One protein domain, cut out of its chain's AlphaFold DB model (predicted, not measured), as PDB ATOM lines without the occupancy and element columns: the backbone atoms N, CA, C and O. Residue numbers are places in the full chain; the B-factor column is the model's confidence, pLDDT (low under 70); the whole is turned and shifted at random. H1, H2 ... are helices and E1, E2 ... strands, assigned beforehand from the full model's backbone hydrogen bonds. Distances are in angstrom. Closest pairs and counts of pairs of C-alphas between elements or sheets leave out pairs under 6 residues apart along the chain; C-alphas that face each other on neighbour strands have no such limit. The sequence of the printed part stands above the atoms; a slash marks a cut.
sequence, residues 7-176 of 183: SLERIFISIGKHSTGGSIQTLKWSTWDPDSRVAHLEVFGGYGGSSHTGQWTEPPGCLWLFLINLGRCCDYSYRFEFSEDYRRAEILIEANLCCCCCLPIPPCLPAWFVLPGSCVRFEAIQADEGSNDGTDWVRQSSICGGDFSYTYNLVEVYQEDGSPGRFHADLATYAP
ATOM      1  N   SER A   7     -50.302 -28.674  34.538       80.25
ATOM      2  CA  SER A   7     -49.507 -28.415  33.337       80.25
ATOM      3  C   SER A   7     -48.216 -29.241  33.291       80.25
ATOM      4  O   SER A   7     -47.767 -29.587  32.205       80.25
ATOM      5  N   LEU A   8     -47.640 -29.620  34.433       81.56
ATOM      6  CA  LEU A   8     -46.428 -30.441  34.495       81.56
ATOM      7  C   LEU A   8     -46.679 -31.925  34.240       81.56
ATOM      8  O   LEU A   8     -45.751 -32.705  34.363       81.56
ATOM      9  N   GLU A   9     -47.894 -32.334  33.894       81.25
ATOM     10  CA  GLU A   9     -48.220 -33.731  33.579       81.25
ATOM     11  C   GLU A   9     -48.467 -33.930  32.075       81.25
ATOM     12  O   GLU A   9     -48.773 -35.030  31.628       81.25
ATOM     13  N   ARG A  10     -48.330 -32.870  31.268       83.12
ATOM     14  CA  ARG A  10     -48.875 -32.802  29.905       83.12
ATOM     15  C   ARG A  10     -47.840 -32.445  28.845       83.12
ATOM     16  O   ARG A  10     -46.714 -32.030  29.138       83.12
ATOM     17  N   ILE A  11     -48.254 -32.601  27.590       83.75
ATOM     18  CA  ILE A  11     -47.484 -32.226  26.403       83.75
ATOM     19  C   ILE A  11     -48.183 -31.065  25.701       83.75
ATOM     20  O   ILE A  11     -49.390 -31.112  25.460       83.75
ATOM     21  N   PHE A  12     -47.401 -30.049  25.343       86.12
ATOM     22  CA  PHE A  12     -47.876 -28.805  24.751       86.12
ATOM     23  C   PHE A  12     -47.309 -28.605  23.354       86.12
ATOM     24  O   PHE A  12     -46.192 -29.029  23.066       86.12
ATOM     25  N   ILE A  13     -48.055 -27.904  22.508       85.69
ATOM     26  CA  ILE A  13     -47.560 -27.337  21.253       85.69
ATOM     27  C   ILE A  13     -47.532 -25.810  21.352       85.69
ATOM     28  O   ILE A  13     -48.438 -25.189  21.909       85.69
ATOM     29  N   SER A  14     -46.496 -25.206  20.782       85.81
ATOM     30  CA  SER A  14     -46.375 -23.759  20.616       85.81
ATOM     31  C   SER A  14     -47.169 -23.289  19.393       85.81
ATOM     32  O   SER A  14     -46.768 -23.560  18.265       85.81
ATOM     33  N   ILE A  15     -48.261 -22.545  19.570       85.56
ATOM     34  CA  ILE A  15     -49.071 -21.977  18.482       85.56
ATOM     35  C   ILE A  15     -48.868 -20.464  18.416       85.56
ATOM     36  O   ILE A  15     -49.243 -19.717  19.316       85.56
ATOM     37  N   GLY A  16     -48.293 -19.975  17.320       79.62
ATOM     38  CA  GLY A  16     -48.073 -18.547  17.115       79.62
ATOM     39  C   GLY A  16     -47.227 -18.255  15.883       79.62
ATOM     40  O   GLY A  16     -46.841 -19.159  15.149       79.62
ATOM     41  N   LYS A  17     -46.936 -16.970  15.656       71.56
ATOM     42  CA  LYS A  17     -46.131 -16.501  14.511       71.56
ATOM     43  C   LYS A  17     -44.621 -16.499  14.782       71.56
ATOM     44  O   LYS A  17     -43.857 -16.037  13.938       71.56
ATOM     45  N   HIS A  18     -44.191 -16.964  15.954       74.75
ATOM     46  CA  HIS A  18     -42.776 -17.064  16.296       74.75
ATOM     47  C   HIS A  18     -42.077 -18.149  15.463       74.75
ATOM     48  O   HIS A  18     -42.713 -19.110  15.036       74.75
ATOM     49  N   SER A  19     -40.758 -18.036  15.279       69.00
ATOM     50  CA  SER A  19     -39.955 -19.004  14.510       69.00
ATOM     51  C   SER A  19     -39.971 -20.423  15.086       69.00
ATOM     52  O   SER A  19     -39.664 -21.366  14.369       69.00
ATOM     53  N   THR A  20     -40.343 -20.560  16.360       70.69
ATOM     54  CA  THR A  20     -40.509 -21.835  17.074       70.69
ATOM     55  C   THR A  20     -41.970 -22.302  17.126       70.69
ATOM     56  O   THR A  20     -42.289 -23.233  17.868       70.69
ATOM     57  N   GLY A  21     -42.887 -21.652  16.403       72.50
ATOM     58  CA  GLY A  21     -44.267 -22.120  16.263       72.50
ATOM     59  C   GLY A  21     -44.302 -23.527  15.657       72.50
ATOM     60  O   GLY A  21     -43.566 -23.811  14.716       72.50
ATOM     61  N   GLY A  22     -45.120 -24.408  16.233       73.38
ATOM     62  CA  GLY A  22     -45.178 -25.843  15.941       73.38
ATOM     63  C   GLY A  22     -44.331 -26.723  16.867       73.38
ATOM     64  O   GLY A  22     -44.428 -27.948  16.803       73.38
ATOM     65  N   SER A  23     -43.506 -26.127  17.734       76.12
ATOM     66  CA  SER A  23     -42.605 -26.885  18.606       76.12
ATOM     67  C   SER A  23     -43.392 -27.579  19.710       76.12
ATOM     68  O   SER A  23     -44.320 -26.992  20.267       76.12
ATOM     69  N   ILE A  24     -43.002 -28.807  20.046       77.75
ATOM     70  CA  ILE A  24     -43.602 -29.571  21.136       77.75
ATOM     71  C   ILE A  24     -42.755 -29.393  22.391       77.75
ATOM     72  O   ILE A  24     -41.549 -29.661  22.401       77.75
ATOM     73  N   GLN A  25     -43.416 -28.975  23.462       78.50
ATOM     74  CA  GLN A  25     -42.834 -28.806  24.776       78.50
ATOM     75  C   GLN A  25     -43.411 -29.835  25.744       78.50
ATOM     76  O   GLN A  25     -44.619 -29.954  25.933       78.50
ATOM     77  N   THR A  26     -42.526 -30.585  26.382       77.44
ATOM     78  CA  THR A  26     -42.882 -31.763  27.171       77.44
ATOM     79  C   THR A  26     -42.638 -31.517  28.650       77.44
ATOM     80  O   THR A  26     -41.748 -32.105  29.261       77.44
ATOM     81  N   LEU A  27     -43.447 -30.621  29.222       78.12
ATOM     82  CA  LEU A  27     -43.388 -30.254  30.642       78.12
ATOM     83  C   LEU A  27     -43.547 -31.468  31.571       78.12
ATOM     84  O   LEU A  27     -42.959 -31.463  32.651       78.12
ATOM     85  N   LYS A  28     -44.234 -32.528  31.115       77.62
ATOM     86  CA  LYS A  28     -44.312 -33.838  31.786       77.62
ATOM     87  C   LYS A  28     -42.976 -34.396  32.281       77.62
ATOM     88  O   LYS A  28     -42.931 -35.115  33.275       77.62
ATOM     89  N   TRP A  29     -41.887 -34.106  31.579       78.88
ATOM     90  CA  TRP A  29     -40.566 -34.644  31.900       78.88
ATOM     91  C   TRP A  29     -39.713 -33.701  32.752       78.88
ATOM     92  O   TRP A  29     -38.529 -33.958  32.946       78.88
ATOM     93  N   SER A  30     -40.309 -32.629  33.279       83.56
ATOM     94  CA  SER A  30     -39.644 -31.745  34.232       83.56
ATOM     95  C   SER A  30     -39.548 -32.362  35.631       83.56
ATOM     96  O   SER A  30     -40.392 -33.152  36.054       83.56
ATOM     97  N   THR A  31     -38.518 -31.976  36.378       87.88
ATOM     98  CA  THR A  31     -38.383 -32.286  37.805       87.88
ATOM     99  C   THR A  31     -39.016 -31.181  38.642       87.88
ATOM    100  O   THR A  31     -38.628 -30.020  38.513       87.88
ATOM    101  N   TRP A  32     -39.973 -31.541  39.501       89.19
ATOM    102  CA  TRP A  32     -40.735 -30.612  40.343       89.19
ATOM    103  C   TRP A  32     -40.169 -30.505  41.764       89.19
ATOM    104  O   TRP A  32     -40.049 -31.512  42.462       89.19
ATOM    105  N   ASP A  33     -39.897 -29.277  42.203       90.88
ATOM    106  CA  ASP A  33     -39.644 -28.908  43.595       90.88
ATOM    107  C   ASP A  33     -40.897 -28.228  44.190       90.88
ATOM    108  O   ASP A  33     -41.188 -27.067  43.866       90.88
ATOM    109  N   PRO A  34     -41.650 -28.921  45.065       88.25
ATOM    110  CA  PRO A  34     -42.874 -28.389  45.654       88.25
ATOM    111  C   PRO A  34     -42.635 -27.257  46.656       88.25
ATOM    112  O   PRO A  34     -43.542 -26.448  46.854       88.25
ATOM    113  N   ASP A  35     -41.461 -27.190  47.289       88.56
ATOM    114  CA  ASP A  35     -41.192 -26.214  48.347       88.56
ATOM    115  C   ASP A  35     -40.923 -24.832  47.740       88.56
ATOM    116  O   ASP A  35     -41.455 -23.821  48.205       88.56
ATOM    117  N   SER A  36     -40.176 -24.806  46.635       89.12
ATOM    118  CA  SER A  36     -39.860 -23.580  45.892       89.12
ATOM    119  C   SER A  36     -40.863 -23.267  44.774       89.12
ATOM    120  O   SER A  36     -40.803 -22.187  44.192       89.12
ATOM    121  N   ARG A  37     -41.786 -24.190  44.466       92.44
ATOM    122  CA  ARG A  37     -42.684 -24.155  43.294       92.44
ATOM    123  C   ARG A  37     -41.934 -24.028  41.965       92.44
ATOM    124  O   ARG A  37     -42.335 -23.272  41.075       92.44
ATOM    125  N   VAL A  38     -40.844 -24.776  41.839       92.00
ATOM    126  CA  VAL A  38     -39.955 -24.720  40.680       92.00
ATOM    127  C   VAL A  38     -40.034 -26.020  39.893       92.00
ATOM    128  O   VAL A  38     -39.888 -27.096  40.460       92.00
ATOM    129  N   ALA A  39     -40.225 -25.933  38.576       89.38
ATOM    130  CA  ALA A  39     -40.043 -27.067  37.674       89.38
ATOM    131  C   ALA A  39     -38.799 -26.855  36.811       89.38
ATOM    132  O   ALA A  39     -38.655 -25.814  36.175       89.38
ATOM    133  N   HIS A  40     -37.914 -27.843  36.761       87.88
ATOM    134  CA  HIS A  40     -36.721 -27.808  35.921       87.88
ATOM    135  C   HIS A  40     -36.895 -28.759  34.734       87.88
ATOM    136  O   HIS A  40     -37.175 -29.941  34.916       87.88
ATOM    137  N   LEU A  41     -36.771 -28.234  33.516       84.06
ATOM    138  CA  LEU A  41     -36.921 -28.967  32.263       84.06
ATOM    139  C   LEU A  41     -35.618 -28.907  31.470       84.06
ATOM    140  O   LEU A  41     -35.253 -27.867  30.921       84.06
ATOM    141  N   GLU A  42     -34.969 -30.051  31.336       78.69
ATOM    142  CA  GLU A  42     -33.823 -30.224  30.449       78.69
ATOM    143  C   GLU A  42     -34.301 -30.267  28.993       78.69
ATOM    144  O   GLU A  42     -35.205 -31.028  28.639       78.69
ATOM    145  N   VAL A  43     -33.719 -29.421  28.143       73.00
ATOM    146  CA  VAL A  43     -34.140 -29.293  26.736       73.00
ATOM    147  C   VAL A  43     -33.239 -30.092  25.806       73.00
ATOM    148  O   VAL A  43     -33.699 -30.596  24.784       73.00
ATOM    149  N   PHE A  44     -31.955 -30.198  26.145       62.97
ATOM    150  CA  PHE A  44     -30.972 -30.971  25.402       62.97
ATOM    151  C   PHE A  44     -30.237 -31.929  26.337       62.97
ATOM    152  O   PHE A  44     -30.119 -31.677  27.525       62.97
ATOM    153  N   GLY A  45     -29.714 -33.020  25.779       49.00
ATOM    154  CA  GLY A  45     -28.898 -34.001  26.502       49.00
ATOM    155  C   GLY A  45     -27.454 -33.591  26.794       49.00
ATOM    156  O   GLY A  45     -26.627 -34.471  27.010       49.00
ATOM    157  N   GLY A  46     -27.099 -32.308  26.690       46.41
ATOM    158  CA  GLY A  46     -25.696 -31.889  26.664       46.41
ATOM    159  C   GLY A  46     -24.856 -32.581  25.568       46.41
ATOM    160  O   GLY A  46     -25.366 -33.272  24.677       46.41
ATOM    161  N   TYR A  47     -23.530 -32.419  25.619       38.88
ATOM    162  CA  TYR A  47     -22.593 -33.235  24.836       38.88
ATOM    163  C   TYR A  47     -22.283 -34.539  25.590       38.88
ATOM    164  O   TYR A  47     -21.629 -34.516  26.630       38.88
ATOM    165  N   GLY A  48     -22.731 -35.680  25.056       43.19
ATOM    166  CA  GLY A  48     -22.471 -37.009  25.628       43.19
ATOM    167  C   GLY A  48     -23.463 -37.480  26.699       43.19
ATOM    168  O   GLY A  48     -23.300 -38.592  27.200       43.19
ATOM    169  N   GLY A  49     -24.485 -36.686  27.034       45.69
ATOM    170  CA  GLY A  49     -25.596 -37.117  27.882       45.69
ATOM    171  C   GLY A  49     -26.742 -37.745  27.082       45.69
ATOM    172  O   GLY A  49     -26.777 -37.719  25.847       45.69
ATOM    173  N   SER A  50     -27.676 -38.370  27.799       47.16
ATOM    174  CA  SER A  50     -28.919 -38.891  27.225       47.16
ATOM    175  C   SER A  50     -29.761 -37.740  26.683       47.16
ATOM    176  O   SER A  50     -29.920 -36.733  27.359       47.16
ATOM    177  N   SER A  51     -30.311 -37.874  25.475       49.53
ATOM    178  CA  SER A  51     -31.208 -36.874  24.888       49.53
ATOM    179  C   SER A  51     -32.359 -36.545  25.845       49.53
ATOM    180  O   SER A  51     -33.234 -37.379  26.063       49.53
ATOM    181  N   HIS A  52     -32.375 -35.327  26.387       56.22
ATOM    182  CA  HIS A  52     -33.531 -34.796  27.097       56.22
ATOM    183  C   HIS A  52     -34.475 -34.106  26.114       56.22
ATOM    184  O   HIS A  52     -34.120 -33.690  25.012       56.22
ATOM    185  N   THR A  53     -35.737 -34.161  26.472       56.09
ATOM    186  CA  THR A  53     -36.862 -34.201  25.556       56.09
ATOM    187  C   THR A  53     -37.450 -32.819  25.281       56.09
ATOM    188  O   THR A  53     -37.973 -32.162  26.179       56.09
ATOM    189  N   GLY A  54     -37.427 -32.423  24.010       52.09
ATOM    190  CA  GLY A  54     -38.154 -31.286  23.454       52.09
ATOM    191  C   GLY A  54     -38.041 -31.304  21.929       52.09
ATOM    192  O   GLY A  54     -36.969 -31.587  21.394       52.09
ATOM    193  N   GLN A  55     -39.134 -31.038  21.208       58.53
ATOM    194  CA  GLN A  55     -39.119 -31.011  19.743       58.53
ATOM    195  C   GLN A  55     -39.232 -29.571  19.256       58.53
ATOM    196  O   GLN A  55     -40.211 -28.892  19.549       58.53
ATOM    197  N   TRP A  56     -38.259 -29.128  18.467       59.25
ATOM    198  CA  TRP A  56     -38.254 -27.793  17.881       59.25
ATOM    199  C   TRP A  56     -38.622 -27.889  16.402       59.25
ATOM    200  O   TRP A  56     -38.050 -28.691  15.663       59.25
ATOM    201  N   THR A  57     -39.582 -27.083  15.963       52.38
ATOM    202  CA  THR A  57     -39.932 -26.912  14.546       52.38
ATOM    203  C   THR A  57     -39.309 -25.621  14.035       52.38
ATOM    204  O   THR A  57     -39.999 -24.644  13.772       52.38
ATOM    205  N   GLU A  58     -37.984 -25.586  13.930       57.88
ATOM    206  CA  GLU A  58     -37.300 -24.436  13.333       57.88
ATOM    207  C   GLU A  58     -36.985 -24.682  11.851       57.88
ATOM    208  O   GLU A  58     -36.705 -25.817  11.451       57.88
ATOM    209  N   PRO A  59     -37.011 -23.633  11.006       54.38
ATOM    210  CA  PRO A  59     -36.624 -23.755   9.609       54.38
ATOM    211  C   PRO A  59     -35.135 -24.126   9.489       54.38
ATOM    212  O   PRO A  59     -34.299 -23.561  10.202       54.38
ATOM    213  N   PRO A  60     -34.761 -25.029   8.563       56.88
ATOM    214  CA  PRO A  60     -33.372 -25.433   8.377       56.88
ATOM    215  C   PRO A  60     -32.552 -24.257   7.829       56.88
ATOM    216  O   PRO A  60     -32.611 -23.929   6.646       56.88
ATOM    217  N   GLY A  61     -31.777 -23.613   8.703       62.72
ATOM    218  CA  GLY A  61     -30.873 -22.518   8.358       62.72
ATOM    219  C   GLY A  61     -29.582 -22.584   9.169       62.72
ATOM    220  O   GLY A  61     -29.587 -23.022  10.317       62.72
ATOM    221  N   CYS A  62     -28.464 -22.137   8.587       69.38
ATOM    222  CA  CYS A  62     -27.137 -22.249   9.212       69.38
ATOM    223  C   CYS A  62     -27.059 -21.587  10.594       69.38
ATOM    224  O   CYS A  62     -26.439 -22.136  11.500       69.38
ATOM    225  N   LEU A  63     -27.711 -20.432  10.766       68.62
ATOM    226  CA  LEU A  63     -27.764 -19.735  12.051       68.62
ATOM    227  C   LEU A  63     -28.489 -20.568  13.117       68.62
ATOM    228  O   LEU A  63     -27.988 -20.701  14.225       68.62
ATOM    229  N   TRP A  64     -29.629 -21.170  12.777       65.00
ATOM    230  CA  TRP A  64     -30.394 -21.989  13.720       65.00
ATOM    231  C   TRP A  64     -29.689 -23.291  14.067       65.00
ATOM    232  O   TRP A  64     -29.590 -23.648  15.236       65.00
ATOM    233  N   LEU A  65     -29.091 -23.953  13.073       67.50
ATOM    234  CA  LEU A  65     -28.241 -25.116  13.322       67.50
ATOM    235  C   LEU A  65     -27.089 -24.769  14.270       67.50
ATOM    236  O   LEU A  65     -26.770 -25.557  15.158       67.50
ATOM    237  N   PHE A  66     -26.485 -23.590  14.119       71.12
ATOM    238  CA  PHE A  66     -25.475 -23.111  15.054       71.12
ATOM    239  C   PHE A  66     -26.054 -22.878  16.457       71.12
ATOM    240  O   PHE A  66     -25.500 -23.401  17.416       71.12
ATOM    241  N   LEU A  67     -27.176 -22.164  16.589       70.94
ATOM    242  CA  LEU A  67     -27.791 -21.845  17.885       70.94
ATOM    243  C   LEU A  67     -28.273 -23.089  18.645       70.94
ATOM    244  O   LEU A  67     -28.064 -23.180  19.851       70.94
ATOM    245  N   ILE A  68     -28.844 -24.081  17.956       69.50
ATOM    246  CA  ILE A  68     -29.235 -25.363  18.561       69.50
ATOM    247  C   ILE A  68     -28.001 -26.114  19.061       69.50
ATOM    248  O   ILE A  68     -27.997 -26.633  20.174       69.50
ATOM    249  N   ASN A  69     -26.937 -26.181  18.255       69.31
ATOM    250  CA  ASN A  69     -25.703 -26.834  18.689       69.31
ATOM    251  C   ASN A  69     -25.020 -26.062  19.821       69.31
ATOM    252  O   ASN A  69     -24.469 -26.690  20.716       69.31
ATOM    253  N   LEU A  70     -25.120 -24.731  19.841       72.88
ATOM    254  CA  LEU A  70     -24.688 -23.920  20.971       72.88
ATOM    255  C   LEU A  70     -25.493 -24.267  22.230       72.88
ATOM    256  O   LEU A  70     -24.892 -24.520  23.263       72.88
ATOM    257  N   GLY A  71     -26.823 -24.361  22.141       72.50
ATOM    258  CA  GLY A  71     -27.679 -24.784  23.255       72.50
ATOM    259  C   GLY A  71     -27.349 -26.188  23.771       72.50
ATOM    260  O   GLY A  71     -27.324 -26.404  24.979       72.50
ATOM    261  N   ARG A  72     -27.016 -27.125  22.873       69.12
ATOM    262  CA  ARG A  72     -26.537 -28.472  23.233       69.12
ATOM    263  C   ARG A  72     -25.176 -28.446  23.915       69.12
ATOM    264  O   ARG A  72     -24.997 -29.112  24.927       69.12
ATOM    265  N   CYS A  73     -24.219 -27.694  23.374       69.62
ATOM    266  CA  CYS A  73     -22.906 -27.545  23.993       69.62
ATOM    267  C   CYS A  73     -23.026 -26.877  25.360       69.62
ATOM    268  O   CYS A  73     -22.315 -27.266  26.268       69.62
ATOM    269  N   CYS A  74     -23.935 -25.919  25.519       72.38
ATOM    270  CA  CYS A  74     -24.150 -25.216  26.773       72.38
ATOM    271  C   CYS A  74     -25.091 -25.939  27.744       72.38
ATOM    272  O   CYS A  74     -25.487 -25.320  28.719       72.38
ATOM    273  N   ASP A  75     -25.492 -27.184  27.482       75.12
ATOM    274  CA  ASP A  75     -26.401 -27.951  28.349       75.12
ATOM    275  C   ASP A  75     -27.631 -27.144  28.818       75.12
ATOM    276  O   ASP A  75     -27.901 -26.966  30.003       75.12
ATOM    277  N   TYR A  76     -28.310 -26.531  27.851       77.50
ATOM    278  CA  TYR A  76     -29.385 -25.576  28.097       77.50
ATOM    279  C   TYR A  76     -30.636 -26.230  28.710       77.50
ATOM    280  O   TYR A  76     -31.179 -27.204  28.169       77.50
ATOM    281  N   SER A  77     -31.155 -25.621  29.777       81.44
ATOM    282  CA  SER A  77     -32.390 -26.015  30.458       81.44
ATOM    283  C   SER A  77     -33.317 -24.820  30.720       81.44
ATOM    284  O   SER A  77     -32.929 -23.648  30.662       81.44
ATOM    285  N   TYR A  78     -34.591 -25.122  30.972       86.12
ATOM    286  CA  TYR A  78     -35.584 -24.160  31.438       86.12
ATOM    287  C   TYR A  78     -35.900 -24.387  32.912       86.12
ATOM    288  O   TYR A  78     -36.224 -25.502  33.318       86.12
ATOM    289  N   ARG A  79     -35.948 -23.302  33.679       89.75
ATOM    290  CA  ARG A  79     -36.476 -23.271  35.040       89.75
ATOM    291  C   ARG A  79     -37.782 -22.479  35.062       89.75
ATOM    292  O   ARG A  79     -37.799 -21.299  34.735       89.75
ATOM    293  N   PHE A  80     -38.872 -23.137  35.437       90.69
ATOM    294  CA  PHE A  80     -40.202 -22.548  35.577       90.69
ATOM    295  C   PHE A  80     -40.469 -22.249  37.045       90.69
ATOM    296  O   PHE A  80     -40.527 -23.175  37.850       90.69
ATOM    297  N   GLU A  81     -40.670 -20.984  37.389       93.31
ATOM    298  CA  GLU A  81     -41.038 -20.561  38.740       93.31
ATOM    299  C   GLU A  81     -42.513 -20.177  38.771       93.31
ATOM    300  O   GLU A  81     -42.914 -19.170  38.184       93.31
ATOM    301  N   PHE A  82     -43.337 -20.997  39.423       91.88
ATOM    302  CA  PHE A  82     -44.783 -20.800  39.435       91.88
ATOM    303  C   PHE A  82     -45.227 -19.828  40.533       91.88
ATOM    304  O   PHE A  82     -44.764 -19.873  41.680       91.88
ATOM    305  N   SER A  83     -46.204 -18.987  40.193       92.06
ATOM    306  CA  SER A  83     -46.954 -18.187  41.159       92.06
ATOM    307  C   SER A  83     -47.708 -19.077  42.154       92.06
ATOM    308  O   SER A  83     -47.951 -20.258  41.907       92.06
ATOM    309  N   GLU A  84     -48.102 -18.511  43.296       89.31
ATOM    310  CA  GLU A  84     -48.826 -19.249  44.346       89.31
ATOM    311  C   GLU A  84     -50.162 -19.832  43.865       89.31
ATOM    312  O   GLU A  84     -50.593 -20.879  44.343       89.31
ATOM    313  N   ASP A  85     -50.807 -19.170  42.904       88.56
ATOM    314  CA  ASP A  85     -52.073 -19.588  42.305       88.56
ATOM    315  C   ASP A  85     -51.908 -20.498  41.075       88.56
ATOM    316  O   ASP A  85     -52.910 -20.941  40.514       88.56
ATOM    317  N   TYR A  86     -50.667 -20.787  40.659       87.50
ATOM    318  CA  TYR A  86     -50.321 -21.550  39.453       87.50
ATOM    319  C   TYR A  86     -50.854 -20.967  38.143       87.50
ATOM    320  O   TYR A  86     -50.994 -21.685  37.153       87.50
ATOM    321  N   ARG A  87     -51.145 -19.665  38.112       89.56
ATOM    322  CA  ARG A  87     -51.672 -18.987  36.919       89.56
ATOM    323  C   ARG A  87     -50.603 -18.311  36.087       89.56
ATOM    324  O   ARG A  87     -50.853 -17.968  34.934       89.56
ATOM    325  N   ARG A  88     -49.411 -18.139  36.651       91.88
ATOM    326  CA  ARG A  88     -48.245 -17.562  35.991       91.88
ATOM    327  C   ARG A  88     -47.012 -18.400  36.298       91.88
ATOM    328  O   ARG A  88     -46.867 -18.915  37.403       91.88
ATOM    329  N   ALA A  89     -46.117 -18.507  35.329       92.50
ATOM    330  CA  ALA A  89     -44.782 -19.044  35.520       92.50
ATOM    331  C   ALA A  89     -43.754 -18.092  34.904       92.50
ATOM    332  O   ALA A  89     -43.866 -17.749  33.726       92.50
ATOM    333  N   GLU A  90     -42.756 -17.673  35.679       93.00
ATOM    334  CA  GLU A  90     -41.555 -17.056  35.113       93.00
ATOM    335  C   GLU A  90     -40.667 -18.167  34.549       93.00
ATOM    336  O   GLU A  90     -40.506 -19.219  35.167       93.00
ATOM    337  N   ILE A  91     -40.143 -17.967  33.342       90.56
ATOM    338  CA  ILE A  91     -39.333 -18.964  32.647       90.56
ATOM    339  C   ILE A  91     -37.915 -18.415  32.548       90.56
ATOM    340  O   ILE A  91     -37.629 -17.482  31.795       90.56
ATOM    341  N   LEU A  92     -37.025 -19.023  33.311       89.38
ATOM    342  CA  LEU A  92     -35.612 -18.706  33.347       89.38
ATOM    343  C   LEU A  92     -34.852 -19.687  32.457       89.38
ATOM    344  O   LEU A  92     -35.184 -20.871  32.373       89.38
ATOM    345  N   ILE A  93     -33.838 -19.172  31.771       84.62
ATOM    346  CA  ILE A  93     -32.906 -19.985  30.997       84.62
ATOM    347  C   ILE A  93     -31.675 -20.229  31.850       84.62
ATOM    348  O   ILE A  93     -31.031 -19.272  32.286       84.62
ATOM    349  N   GLU A  94     -31.322 -21.496  31.996       83.56
ATOM    350  CA  GLU A  94     -30.085 -21.936  32.619       83.56
ATOM    351  C   GLU A  94     -29.173 -22.538  31.548       83.56
ATOM    352  O   GLU A  94     -29.614 -23.235  30.631       83.56
ATOM    353  N   ALA A  95     -27.890 -22.189  31.612       78.38
ATOM    354  CA  ALA A  95     -26.896 -22.675  30.672       78.38
ATOM    355  C   ALA A  95     -25.535 -22.852  31.350       78.38
ATOM    356  O   ALA A  95     -25.144 -22.090  32.240       78.38
ATOM    357  N   ASN A  96     -24.789 -23.831  30.861       74.75
ATOM    358  CA  ASN A  96     -23.419 -24.128  31.217       74.75
ATOM    359  C   ASN A  96     -22.448 -23.632  30.143       74.75
ATOM    360  O   ASN A  96     -22.163 -24.306  29.153       74.75
ATOM    361  N   LEU A  97     -21.893 -22.437  30.345       66.81
ATOM    362  CA  LEU A  97     -20.955 -21.860  29.382       66.81
ATOM    363  C   LEU A  97     -19.622 -22.611  29.327       66.81
ATOM    364  O   LEU A  97     -18.971 -22.549  28.289       66.81
ATOM    365  N   CYS A  98     -19.216 -23.330  30.384       59.75
ATOM    366  CA  CYS A  98     -17.919 -24.019  30.448       59.75
ATOM    367  C   CYS A  98     -17.752 -25.107  29.378       59.75
ATOM    368  O   CYS A  98     -16.624 -25.472  29.050       59.75
ATOM    369  N   CYS A  99     -18.851 -25.586  28.801       54.69
ATOM    370  CA  CYS A  99     -18.850 -26.557  27.714       54.69
ATOM    371  C   CYS A  99     -18.825 -25.908  26.309       54.69
ATOM    372  O   CYS A  99     -18.692 -26.604  25.301       54.69
ATOM    373  N   CYS A 100     -18.877 -24.573  26.212       53.53
ATOM    374  CA  CYS A 100     -18.749 -23.838  24.957       53.53
ATOM    375  C   CYS A 100     -17.306 -23.359  24.742       53.53
ATOM    376  O   CYS A 100     -16.928 -22.252  25.126       53.53
ATOM    377  N   CYS A 101     -16.498 -24.165  24.048       52.59
ATOM    378  CA  CYS A 101     -15.097 -23.852  23.722       52.59
ATOM    379  C   CYS A 101     -14.895 -22.601  22.833       52.59
ATOM    380  O   CYS A 101     -13.758 -22.198  22.593       52.59
ATOM    381  N   CYS A 102     -15.980 -21.985  22.350       46.78
ATOM    382  CA  CYS A 102     -15.968 -20.897  21.371       46.78
ATOM    383  C   CYS A 102     -16.242 -19.501  21.956       46.78
ATOM    384  O   CYS A 102     -16.156 -18.521  21.218       46.78
ATOM    385  N   LEU A 103     -16.609 -19.385  23.237       52.66
ATOM    386  CA  LEU A 103     -16.912 -18.096  23.864       52.66
ATOM    387  C   LEU A 103     -15.833 -17.765  24.904       52.66
ATOM    388  O   LEU A 103     -15.516 -18.622  25.726       52.66
ATOM    389  N   PRO A 104     -15.251 -16.551  24.903       51.09
ATOM    390  CA  PRO A 104     -14.359 -16.124  25.972       51.09
ATOM    391  C   PRO A 104     -15.193 -15.936  27.243       51.09
ATOM    392  O   PRO A 104     -15.777 -14.877  27.460       51.09
ATOM    393  N   ILE A 105     -15.300 -16.987  28.055       55.28
ATOM    394  CA  ILE A 105     -16.019 -16.946  29.328       55.28
ATOM    395  C   ILE A 105     -15.188 -16.090  30.286       55.28
ATOM    396  O   ILE A 105     -14.036 -16.437  30.567       55.28
ATOM    397  N   PRO A 106     -15.724 -14.972  30.799       55.47
ATOM    398  CA  PRO A 106     -15.082 -14.257  31.884       55.47
ATOM    399  C   PRO A 106     -14.880 -15.226  33.061       55.47
ATOM    400  O   PRO A 106     -15.825 -15.921  33.428       55.47
ATOM    401  N   PRO A 107     -13.697 -15.265  33.699       51.91
ATOM    402  CA  PRO A 107     -13.372 -16.219  34.771       51.91
ATOM    403  C   PRO A 107     -14.256 -16.102  36.030       51.91
ATOM    404  O   PRO A 107     -14.078 -16.843  36.990       51.91
ATOM    405  N   CYS A 108     -15.197 -15.159  36.039       57.25
ATOM    406  CA  CYS A 108     -16.153 -14.882  37.100       57.25
ATOM    407  C   CYS A 108     -17.571 -15.417  36.832       57.25
ATOM    408  O   CYS A 108     -18.436 -15.229  37.687       57.25
ATOM    409  N   LEU A 109     -17.834 -16.071  35.693       57.28
ATOM    410  CA  LEU A 109     -19.119 -16.738  35.474       57.28
ATOM    411  C   LEU A 109     -19.078 -18.179  36.014       57.28
ATOM    412  O   LEU A 109     -18.165 -18.928  35.662       57.28
ATOM    413  N   PRO A 110     -20.035 -18.575  36.873       57.50
ATOM    414  CA  PRO A 110     -20.131 -19.948  37.358       57.50
ATOM    415  C   PRO A 110     -20.371 -20.929  36.204       57.50
ATOM    416  O   PRO A 110     -20.917 -20.561  35.163       57.50
ATOM    417  N   ALA A 111     -20.005 -22.199  36.419       61.50
ATOM    418  CA  ALA A 111     -20.238 -23.279  35.456       61.50
ATOM    419  C   ALA A 111     -21.715 -23.422  35.070       61.50
ATOM    420  O   ALA A 111     -22.005 -23.910  33.992       61.50
ATOM    421  N   TRP A 112     -22.630 -22.954  35.917       67.19
ATOM    422  CA  TRP A 112     -24.053 -22.832  35.633       67.19
ATOM    423  C   TRP A 112     -24.492 -21.413  35.936       67.19
ATOM    424  O   TRP A 112     -24.288 -20.941  37.056       67.19
ATOM    425  N   PHE A 113     -25.089 -20.737  34.959       74.19
ATOM    426  CA  PHE A 113     -25.626 -19.397  35.157       74.19
ATOM    427  C   PHE A 113     -27.050 -19.290  34.609       74.19
ATOM    428  O   PHE A 113     -27.379 -19.849  33.562       74.19
ATOM    429  N   VAL A 114     -27.882 -18.542  35.330       81.75
ATOM    430  CA  VAL A 114     -29.179 -18.087  34.831       81.75
ATOM    431  C   VAL A 114     -28.921 -16.870  33.950       81.75
ATOM    432  O   VAL A 114     -28.265 -15.921  34.396       81.75
ATOM    433  N   LEU A 115     -29.426 -16.873  32.713       80.25
ATOM    434  CA  LEU A 115     -29.357 -15.687  31.858       80.25
ATOM    435  C   LEU A 115     -30.000 -14.498  32.591       80.25
ATOM    436  O   LEU A 115     -31.150 -14.605  33.021       80.25
ATOM    437  N   PRO A 116     -29.299 -13.356  32.737       78.06
ATOM    438  CA  PRO A 116     -29.864 -12.202  33.414       78.06
ATOM    439  C   PRO A 116     -31.171 -11.763  32.758       78.06
ATOM    440  O   PRO A 116     -31.232 -11.593  31.538       78.06
ATOM    441  N   GLY A 117     -32.187 -11.475  33.575       74.62
ATOM    442  CA  GLY A 117     -33.465 -10.956  33.085       74.62
ATOM    443  C   GLY A 117     -33.336  -9.625  32.331       74.62
ATOM    444  O   GLY A 117     -34.190  -9.272  31.528       74.62
ATOM    445  N   SER A 118     -32.242  -8.883  32.517       75.44
ATOM    446  CA  SER A 118     -31.943  -7.705  31.696       75.44
ATOM    447  C   SER A 118     -31.655  -8.046  30.232       75.44
ATOM    448  O   SER A 118     -31.811  -7.184  29.379       75.44
ATOM    449  N   CYS A 119     -31.211  -9.270  29.928       78.88
ATOM    450  CA  CYS A 119     -30.922  -9.724  28.569       78.88
ATOM    451  C   CYS A 119     -32.172 -10.305  27.913       78.88
ATOM    452  O   CYS A 119     -32.542  -9.893  26.813       78.88
ATOM    453  N   VAL A 120     -32.822 -11.246  28.596       83.69
ATOM    454  CA  VAL A 120     -34.039 -11.891  28.113       83.69
ATOM    455  C   VAL A 120     -34.902 -12.324  29.289       83.69
ATOM    456  O   VAL A 120     -34.395 -12.838  30.283       83.69
ATOM    457  N   ARG A 121     -36.213 -12.125  29.171       88.56
ATOM    458  CA  ARG A 121     -37.209 -12.620  30.124       88.56
ATOM    459  C   ARG A 121     -38.285 -13.358  29.378       88.56
ATOM    460  O   ARG A 121     -38.696 -12.927  28.303       88.56
ATOM    461  N   PHE A 122     -38.778 -14.418  29.989       91.25
ATOM    462  CA  PHE A 122     -39.916 -15.160  29.493       91.25
ATOM    463  C   PHE A 122     -40.907 -15.366  30.624       91.25
ATOM    464  O   PHE A 122     -40.525 -15.585  31.770       91.25
ATOM    465  N   GLU A 123     -42.184 -15.337  30.284       93.31
ATOM    466  CA  GLU A 123     -43.243 -15.733  31.199       93.31
ATOM    467  C   GLU A 123     -44.337 -16.484  30.455       93.31
ATOM    468  O   GLU A 123     -44.512 -16.318  29.248       93.31
ATOM    469  N   ALA A 124     -45.064 -17.318  31.185       91.38
ATOM    470  CA  ALA A 124     -46.279 -17.968  30.732       91.38
ATOM    471  C   ALA A 124     -47.420 -17.609  31.683       91.38
ATOM    472  O   ALA A 124     -47.250 -17.663  32.898       91.38
ATOM    473  N   ILE A 125     -48.580 -17.254  31.134       93.25
ATOM    474  CA  ILE A 125     -49.774 -16.864  31.893       93.25
ATOM    475  C   ILE A 125     -50.960 -17.688  31.385       93.25
ATOM    476  O   ILE A 125     -51.090 -17.859  30.178       93.25
ATOM    477  N   GLN A 126     -51.814 -18.204  32.271       91.31
ATOM    478  CA  GLN A 126     -53.062 -18.875  31.883       91.31
ATOM    479  C   GLN A 126     -53.886 -17.980  30.949       91.31
ATOM    480  O   GLN A 126     -54.151 -16.824  31.277       91.31
ATOM    481  N   ALA A 127     -54.280 -18.513  29.790       88.75
ATOM    482  CA  ALA A 127     -54.993 -17.738  28.773       88.75
ATOM    483  C   ALA A 127     -56.412 -17.340  29.210       88.75
ATOM    484  O   ALA A 127     -56.902 -16.274  28.837       88.75
ATOM    485  N   ASP A 128     -57.068 -18.185  30.006       84.69
ATOM    486  CA  ASP A 128     -58.381 -17.903  30.580       84.69
ATOM    487  C   ASP A 128     -58.227 -17.368  32.008       84.69
ATOM    488  O   ASP A 128     -57.686 -18.032  32.898       84.69
ATOM    489  N   GLU A 129     -58.735 -16.156  32.242       70.00
ATOM    490  CA  GLU A 129     -58.635 -15.491  33.534       70.00
ATOM    491  C   GLU A 129     -59.421 -16.193  34.668       70.00
ATOM    492  O   GLU A 129     -59.229 -15.861  35.841       70.00
ATOM    493  N   GLY A 130     -60.281 -17.164  34.347       71.31
ATOM    494  CA  GLY A 130     -61.013 -17.981  35.317       71.31
ATOM    495  C   GLY A 130     -60.522 -19.424  35.448       71.31
ATOM    496  O   GLY A 130     -61.031 -20.151  36.305       71.31
ATOM    497  N   SER A 131     -59.564 -19.856  34.621       72.12
ATOM    498  CA  SER A 131     -59.136 -21.256  34.565       72.12
ATOM    499  C   SER A 131     -57.777 -21.482  35.224       72.12
ATOM    500  O   SER A 131     -56.803 -20.783  34.958       72.12
ATOM    501  N   ASN A 132     -57.719 -22.534  36.044       74.44
ATOM    502  CA  ASN A 132     -56.482 -23.149  36.537       74.44
ATOM    503  C   ASN A 132     -56.340 -24.569  35.973       74.44
ATOM    504  O   ASN A 132     -55.722 -25.441  36.589       74.44
ATOM    505  N   ASP A 133     -56.986 -24.847  34.836       83.12
ATOM    506  CA  ASP A 133     -56.965 -26.183  34.263       83.12
ATOM    507  C   ASP A 133     -55.575 -26.568  33.761       83.12
ATOM    508  O   ASP A 133     -55.296 -27.764  33.734       83.12
ATOM    509  N   GLY A 134     -54.703 -25.597  33.453       83.50
ATOM    510  CA  GLY A 134     -53.324 -25.802  33.019       83.50
ATOM    511  C   GLY A 134     -53.175 -26.121  31.530       83.50
ATOM    512  O   GLY A 134     -52.118 -26.628  31.155       83.50
ATOM    513  N   THR A 135     -54.216 -25.922  30.715       89.38
ATOM    514  CA  THR A 135     -54.304 -26.437  29.333       89.38
ATOM    515  C   THR A 135     -53.926 -25.426  28.253       89.38
ATOM    516  O   THR A 135     -53.542 -25.840  27.162       89.38
ATOM    517  N   ASP A 136     -53.991 -24.127  28.547       91.81
ATOM    518  CA  ASP A 136     -53.681 -23.049  27.603       91.81
ATOM    519  C   ASP A 136     -52.932 -21.917  28.312       91.81
ATOM    520  O   ASP A 136     -53.389 -21.373  29.323       91.81
ATOM    521  N   TRP A 137     -51.756 -21.584  27.791       91.44
ATOM    522  CA  TRP A 137     -50.891 -20.555  28.341       91.44
ATOM    523  C   TRP A 137     -50.449 -19.584  27.259       91.44
ATOM    524  O   TRP A 137     -49.899 -19.981  26.238       91.44
ATOM    525  N   VAL A 138     -50.561 -18.293  27.530       92.94
ATOM    526  CA  VAL A 138     -49.951 -17.241  26.726       92.94
ATOM    527  C   VAL A 138     -48.499 -17.087  27.156       92.94
ATOM    528  O   VAL A 138     -48.225 -16.679  28.286       92.94
ATOM    529  N   ARG A 139     -47.555 -17.390  26.261       90.75
ATOM    530  CA  ARG A 139     -46.129 -17.142  26.485       90.75
ATOM    531  C   ARG A 139     -45.738 -15.775  25.944       90.75
ATOM    532  O   ARG A 139     -46.043 -15.422  24.801       90.75
ATOM    533  N   GLN A 140     -45.029 -15.028  26.775       92.81
ATOM    534  CA  GLN A 140     -44.532 -13.699  26.469       92.81
ATOM    535  C   GLN A 140     -43.022 -13.635  26.674       92.81
ATOM    536  O   GLN A 140     -42.441 -14.409  27.441       92.81
ATOM    537  N   SER A 141     -42.387 -12.694  25.984       90.50
ATOM    538  CA  SER A 141     -40.956 -12.446  26.086       90.50
ATOM    539  C   SER A 141     -40.637 -10.961  26.112       90.50
ATOM    540  O   SER A 141     -41.271 -10.170  25.413       90.50
ATOM    541  N   SER A 142     -39.600 -10.606  26.858       89.00
ATOM    542  CA  SER A 142     -38.960  -9.292  26.847       89.00
ATOM    543  C   SER A 142     -37.473  -9.468  26.538       89.00
ATOM    544  O   SER A 142     -36.848 -10.438  26.968       89.00
ATOM    545  N   ILE A 143     -36.911  -8.538  25.769       87.12
ATOM    546  CA  ILE A 143     -35.500  -8.530  25.374       87.12
ATOM    547  C   ILE A 143     -34.904  -7.189  25.796       87.12
ATOM    548  O   ILE A 143     -35.530  -6.144  25.616       87.12
ATOM    549  N   CYS A 144     -33.685  -7.215  26.339       85.25
ATOM    550  CA  CYS A 144     -32.922  -6.016  26.703       85.25
ATOM    551  C   CYS A 144     -33.663  -5.056  27.659       85.25
ATOM    552  O   CYS A 144     -33.508  -3.841  27.559       85.25
ATOM    553  N   GLY A 145     -34.484  -5.592  28.570       81.56
ATOM    554  CA  GLY A 145     -35.250  -4.802  29.540       81.56
ATOM    555  C   GLY A 145     -36.470  -4.074  28.966       81.56
ATOM    556  O   GLY A 145     -37.016  -3.210  29.646       81.56
ATOM    557  N   GLY A 146     -36.889  -4.397  27.738       88.56
ATOM    558  CA  GLY A 146     -38.127  -3.878  27.155       88.56
ATOM    559  C   GLY A 146     -39.394  -4.447  27.803       88.56
ATOM    560  O   GLY A 146     -39.336  -5.287  28.705       88.56
ATOM    561  N   ASP A 147     -40.553  -4.023  27.312       91.81
ATOM    562  CA  ASP A 147     -41.837  -4.566  27.758       91.81
ATOM    563  C   ASP A 147     -42.041  -6.008  27.275       91.81
ATOM    564  O   ASP A 147     -41.485  -6.436  26.256       91.81
ATOM    565  N   PHE A 148     -42.853  -6.768  28.012       91.25
ATOM    566  CA  PHE A 148     -43.266  -8.093  27.566       91.25
ATOM    567  C   PHE A 148     -44.118  -7.986  26.302       91.25
ATOM    568  O   PHE A 148     -45.020  -7.158  26.180       91.25
ATOM    569  N   SER A 149     -43.817  -8.860  25.352       90.94
ATOM    570  CA  SER A 149     -44.524  -8.981  24.087       90.94
ATOM    571  C   SER A 149     -44.953 -10.425  23.881       90.94
ATOM    572  O   SER A 149     -44.258 -11.359  24.283       90.94
ATOM    573  N   TYR A 150     -46.113 -10.607  23.257       90.88
ATOM    574  CA  TYR A 150     -46.631 -11.924  22.913       90.88
ATOM    575  C   TYR A 150     -45.647 -12.699  22.026       90.88
ATOM    576  O   TYR A 150     -45.224 -12.198  20.982       90.88
ATOM    577  N   THR A 151     -45.341 -13.941  22.407       86.38
ATOM    578  CA  THR A 151     -44.496 -14.847  21.621       86.38
ATOM    579  C   THR A 151     -45.357 -15.907  20.923       86.38
ATOM    580  O   THR A 151     -45.378 -15.987  19.692       86.38
ATOM    581  N   TYR A 152     -46.076 -16.723  21.700       88.31
ATOM    582  CA  TYR A 152     -46.986 -17.775  21.227       88.31
ATOM    583  C   TYR A 152     -47.844 -18.312  22.379       88.31
ATOM    584  O   TYR A 152     -47.514 -18.102  23.543       88.31
ATOM    585  N   ASN A 153     -48.897 -19.058  22.058       90.88
ATOM    586  CA  ASN A 153     -49.628 -19.865  23.029       90.88
ATOM    587  C   ASN A 153     -48.971 -21.239  23.186       90.88
ATOM    588  O   ASN A 153     -48.517 -21.824  22.206       90.88
ATOM    589  N   LEU A 154     -48.933 -21.765  24.402       88.88
ATOM    590  CA  LEU A 154     -48.608 -23.149  24.719       88.88
ATOM    591  C   LEU A 154     -49.915 -23.862  25.052       88.88
ATOM    592  O   LEU A 154     -50.492 -23.625  26.113       88.88
ATOM    593  N   VAL A 155     -50.363 -24.739  24.156       90.31
ATOM    594  CA  VAL A 155     -51.650 -25.431  24.303       90.31
ATOM    595  C   VAL A 155     -51.468 -26.936  24.449       90.31
ATOM    596  O   VAL A 155     -50.615 -27.533  23.794       90.31
ATOM    597  N   GLU A 156     -52.259 -27.553  25.322       91.06
ATOM    598  CA  GLU A 156     -52.211 -28.987  25.607       91.06
ATOM    599  C   GLU A 156     -52.691 -29.822  24.415       91.06
ATOM    600  O   GLU A 156     -53.827 -29.699  23.952       91.06
ATOM    601  N   VAL A 157     -51.852 -30.768  23.998       87.06
ATOM    602  CA  VAL A 157     -52.137 -31.709  22.904       87.06
ATOM    603  C   VAL A 157     -52.184 -33.169  23.345       87.06
ATOM    604  O   VAL A 157     -52.848 -33.974  22.687       87.06
ATOM    605  N   TYR A 158     -51.544 -33.507  24.468       86.19
ATOM    606  CA  TYR A 158     -51.659 -34.819  25.110       86.19
ATOM    607  C   TYR A 158     -51.730 -34.694  26.630       86.19
ATOM    608  O   TYR A 158     -51.010 -33.885  27.226       86.19
ATOM    609  N   GLN A 159     -52.564 -35.547  27.223       86.50
ATOM    610  CA  GLN A 159     -52.709 -35.712  28.668       86.50
ATOM    611  C   GLN A 159     -51.573 -36.569  29.253       86.50
ATOM    612  O   GLN A 159     -50.708 -37.075  28.530       86.50
ATOM    613  N   GLU A 160     -51.593 -36.775  30.572       81.81
ATOM    614  CA  GLU A 160     -50.600 -37.586  31.283       81.81
ATOM    615  C   GLU A 160     -50.519 -39.022  30.755       81.81
ATOM    616  O   GLU A 160     -49.431 -39.554  30.544       81.81
ATOM    617  N   ASP A 161     -51.649 -39.658  30.484       82.88
ATOM    618  CA  ASP A 161     -51.710 -41.033  29.988       82.88
ATOM    619  C   ASP A 161     -51.382 -41.166  28.487       82.88
ATOM    620  O   ASP A 161     -51.382 -42.271  27.944       82.88
ATOM    621  N   GLY A 162     -51.077 -40.052  27.812       77.81
ATOM    622  CA  GLY A 162     -50.850 -39.997  26.370       77.81
ATOM    623  C   GLY A 162     -52.136 -39.958  25.540       77.81
ATOM    624  O   GLY A 162     -52.058 -39.974  24.310       77.81
ATOM    625  N   SER A 163     -53.312 -39.884  26.171       86.94
ATOM    626  CA  SER A 163     -54.570 -39.665  25.461       86.94
ATOM    627  C   SER A 163     -54.631 -38.253  24.850       86.94
ATOM    628  O   SER A 163     -53.920 -37.341  25.298       86.94
ATOM    629  N   PRO A 164     -55.455 -38.042  23.806       89.19
ATOM    630  CA  PRO A 164     -55.636 -36.727  23.200       89.19
ATOM    631  C   PRO A 164     -56.037 -35.653  24.224       89.19
ATOM    632  O   PRO A 164     -56.980 -35.831  24.999       89.19
ATOM    633  N   GLY A 165     -55.317 -34.531  24.207       87.19
ATOM    634  CA  GLY A 165     -55.645 -33.328  24.975       87.19
ATOM    635  C   GLY A 165     -56.670 -32.434  24.269       87.19
ATOM    636  O   GLY A 165     -57.100 -32.711  23.145       87.19
ATOM    637  N   ARG A 166     -57.033 -31.320  24.917       89.69
ATOM    638  CA  ARG A 166     -58.047 -30.365  24.426       89.69
ATOM    639  C   ARG A 166     -57.773 -29.850  23.009       89.69
ATOM    640  O   ARG A 166     -58.713 -29.710  22.231       89.69
ATOM    641  N   PHE A 167     -56.508 -29.597  22.676       89.81
ATOM    642  CA  PHE A 167     -56.090 -29.013  21.397       89.81
ATOM    643  C   PHE A 167     -55.388 -30.029  20.487       89.81
ATOM    644  O   PHE A 167     -54.664 -29.661  19.567       89.81
ATOM    645  N   HIS A 168     -55.603 -31.332  20.700       87.88
ATOM    646  CA  HIS A 168     -54.947 -32.384  19.916       87.88
ATOM    647  C   HIS A 168     -55.140 -32.228  18.394       87.88
ATOM    648  O   HIS A 168     -54.219 -32.488  17.623       87.88
ATOM    649  N   ALA A 169     -56.313 -31.758  17.956       87.88
ATOM    650  CA  ALA A 169     -56.610 -31.531  16.539       87.88
ATOM    651  C   ALA A 169     -55.684 -30.490  15.875       87.88
ATOM    652  O   ALA A 169     -55.458 -30.553  14.666       87.88
ATOM    653  N   ASP A 170     -55.104 -29.576  16.656       84.88
ATOM    654  CA  ASP A 170     -54.246 -28.502  16.155       84.88
ATOM    655  C   ASP A 170     -52.840 -28.999  15.772       84.88
ATOM    656  O   ASP A 170     -52.146 -28.352  14.982       84.88
ATOM    657  N   LEU A 171     -52.431 -30.189  16.238       78.81
ATOM    658  CA  LEU A 171     -51.144 -30.806  15.887       78.81
ATOM    659  C   LEU A 171     -50.946 -30.922  14.374       78.81
ATOM    660  O   LEU A 171     -49.878 -30.585  13.867       78.81
ATOM    661  N   ALA A 172     -51.969 -31.373  13.647       78.44
ATOM    662  CA  ALA A 172     -51.875 -31.572  12.201       78.44
ATOM    663  C   ALA A 172     -51.671 -30.252  11.442       78.44
ATOM    664  O   ALA A 172     -51.040 -30.232  10.387       78.44
ATOM    665  N   THR A 173     -52.184 -29.151  11.990       82.06
ATOM    666  CA  THR A 173     -52.101 -27.818  11.386       82.06
ATOM    667  C   THR A 173     -50.755 -27.159  11.670       82.06
ATOM    668  O   THR A 173     -50.145 -26.590  10.765       82.06
ATOM    669  N   TYR A 174     -50.286 -27.229  12.917       77.19
ATOM    670  CA  TYR A 174     -49.137 -26.443  13.377       77.19
ATOM    671  C   TYR A 174     -47.842 -27.251  13.511       77.19
ATOM    672  O   TYR A 174     -46.765 -26.668  13.438       77.19
ATOM    673  N   ALA A 175     -47.919 -28.577  13.641       72.12
ATOM    674  CA  ALA A 175     -46.771 -29.482  13.701       72.12
ATOM    675  C   ALA A 175     -46.899 -30.675  12.721       72.12
ATOM    676  O   ALA A 175     -46.755 -31.831  13.138       72.12
ATOM    677  N   PRO A 176     -47.118 -30.433  11.408       59.84
ATOM    678  CA  PRO A 176     -47.362 -31.494  10.423       59.84
ATOM    679  C   PRO A 176     -46.170 -32.445  10.218       59.84
ATOM    680  O   PRO A 176     -46.347 -33.559   9.738       59.84
TER     681      PRO A 176
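Overview. This is residues 7 to 176 of the 183 residues of an uncharacterized protein of Emiliania huxleyi (UniProt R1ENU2). Eight antiparallel strands make one strongly twisted sheet, curled like part of a barrel but left open between its edge strands E1 and E2. The short helix H2 packs over E8 near the E1 edge; H1 is set off from the sheet, and its residues 62 to 67 stick out with residues 60 and 61. The printed part has 170 residues, in the order E1 E2 E3 H1 E4 E5 E6 E7 E8 H2, and the sheet runs E1 E8 E7 E6 E5 E4 E3 E2. The class is mixed, helices and strands, with under half of the residues, 71, in named elements. The whole is compact, with a radius of gyration of the C-alphas of 16.2 A and spans of 47 by 36 by 32 A.

Along the chain. E1, residues 11 to 15, begins at C-alpha 11 (-47.484, -32.226, 26.403). E2 is residues 31 to 33, and E3 residues 38 to 42. H1, residues 62 to 73, is 16.3 A long. E4 is residues 77 to 82, 16.2 A; E5 residues 88 to 95, 22.6 A; E6 residues 120 to 126, 20.6 A; E7 residues 136 to 143, 23.4 A; and E8 residues 149 to 158, 26.8 A. H2, residues 168 to 174, ends at C-alpha 174 (-49.137, -26.443, 13.377).

Arrangement. E4 to E8 form a meander, each strand the antiparallel neighbour of the one before. Within hydrogen-bond range are N 81 and O 90, 2.8 A, for E4 and E5; N 91 and O 122, 2.9 A, for E5 and E6; N 138 and O 125, 2.7 A, for E6 and E7; and N 154 and O 137, 2.7 A, for E7 and E8. E1 pairs with E8 through N 15 and O 153, 2.7 A. E3 pairs with E4 through N 41 and O 78, 2.8 A, and forms a hairpin with E2 through N 31 and O 40, 2.8 A. H2 is on the sheet at a height of 8.1 A, over E8 and along it at 20 degrees on the local plane; the closest C-alphas are those of Val 157 and His 168, 4.2 A apart. H1 is only just not on the sheet, with 4 pairs of C-alphas within 10 A. In H1 every O i to N i+4 pair is within hydrogen-bond range; in H2 1 of 3 is, beside 2 of 4 O i to N i+3 pairs.

Size, cuts and confidence. The two C-alphas farthest apart, those of Pro 107 and Ala 169, are 49.4 A apart. The printed part has no cut. The links E1 to E2, E3 to H1 and E5 to E6 are long. Mean pLDDT of the printed part is 77.2; 44 residues are under 70, among them 44 to 65 and 97 to 112.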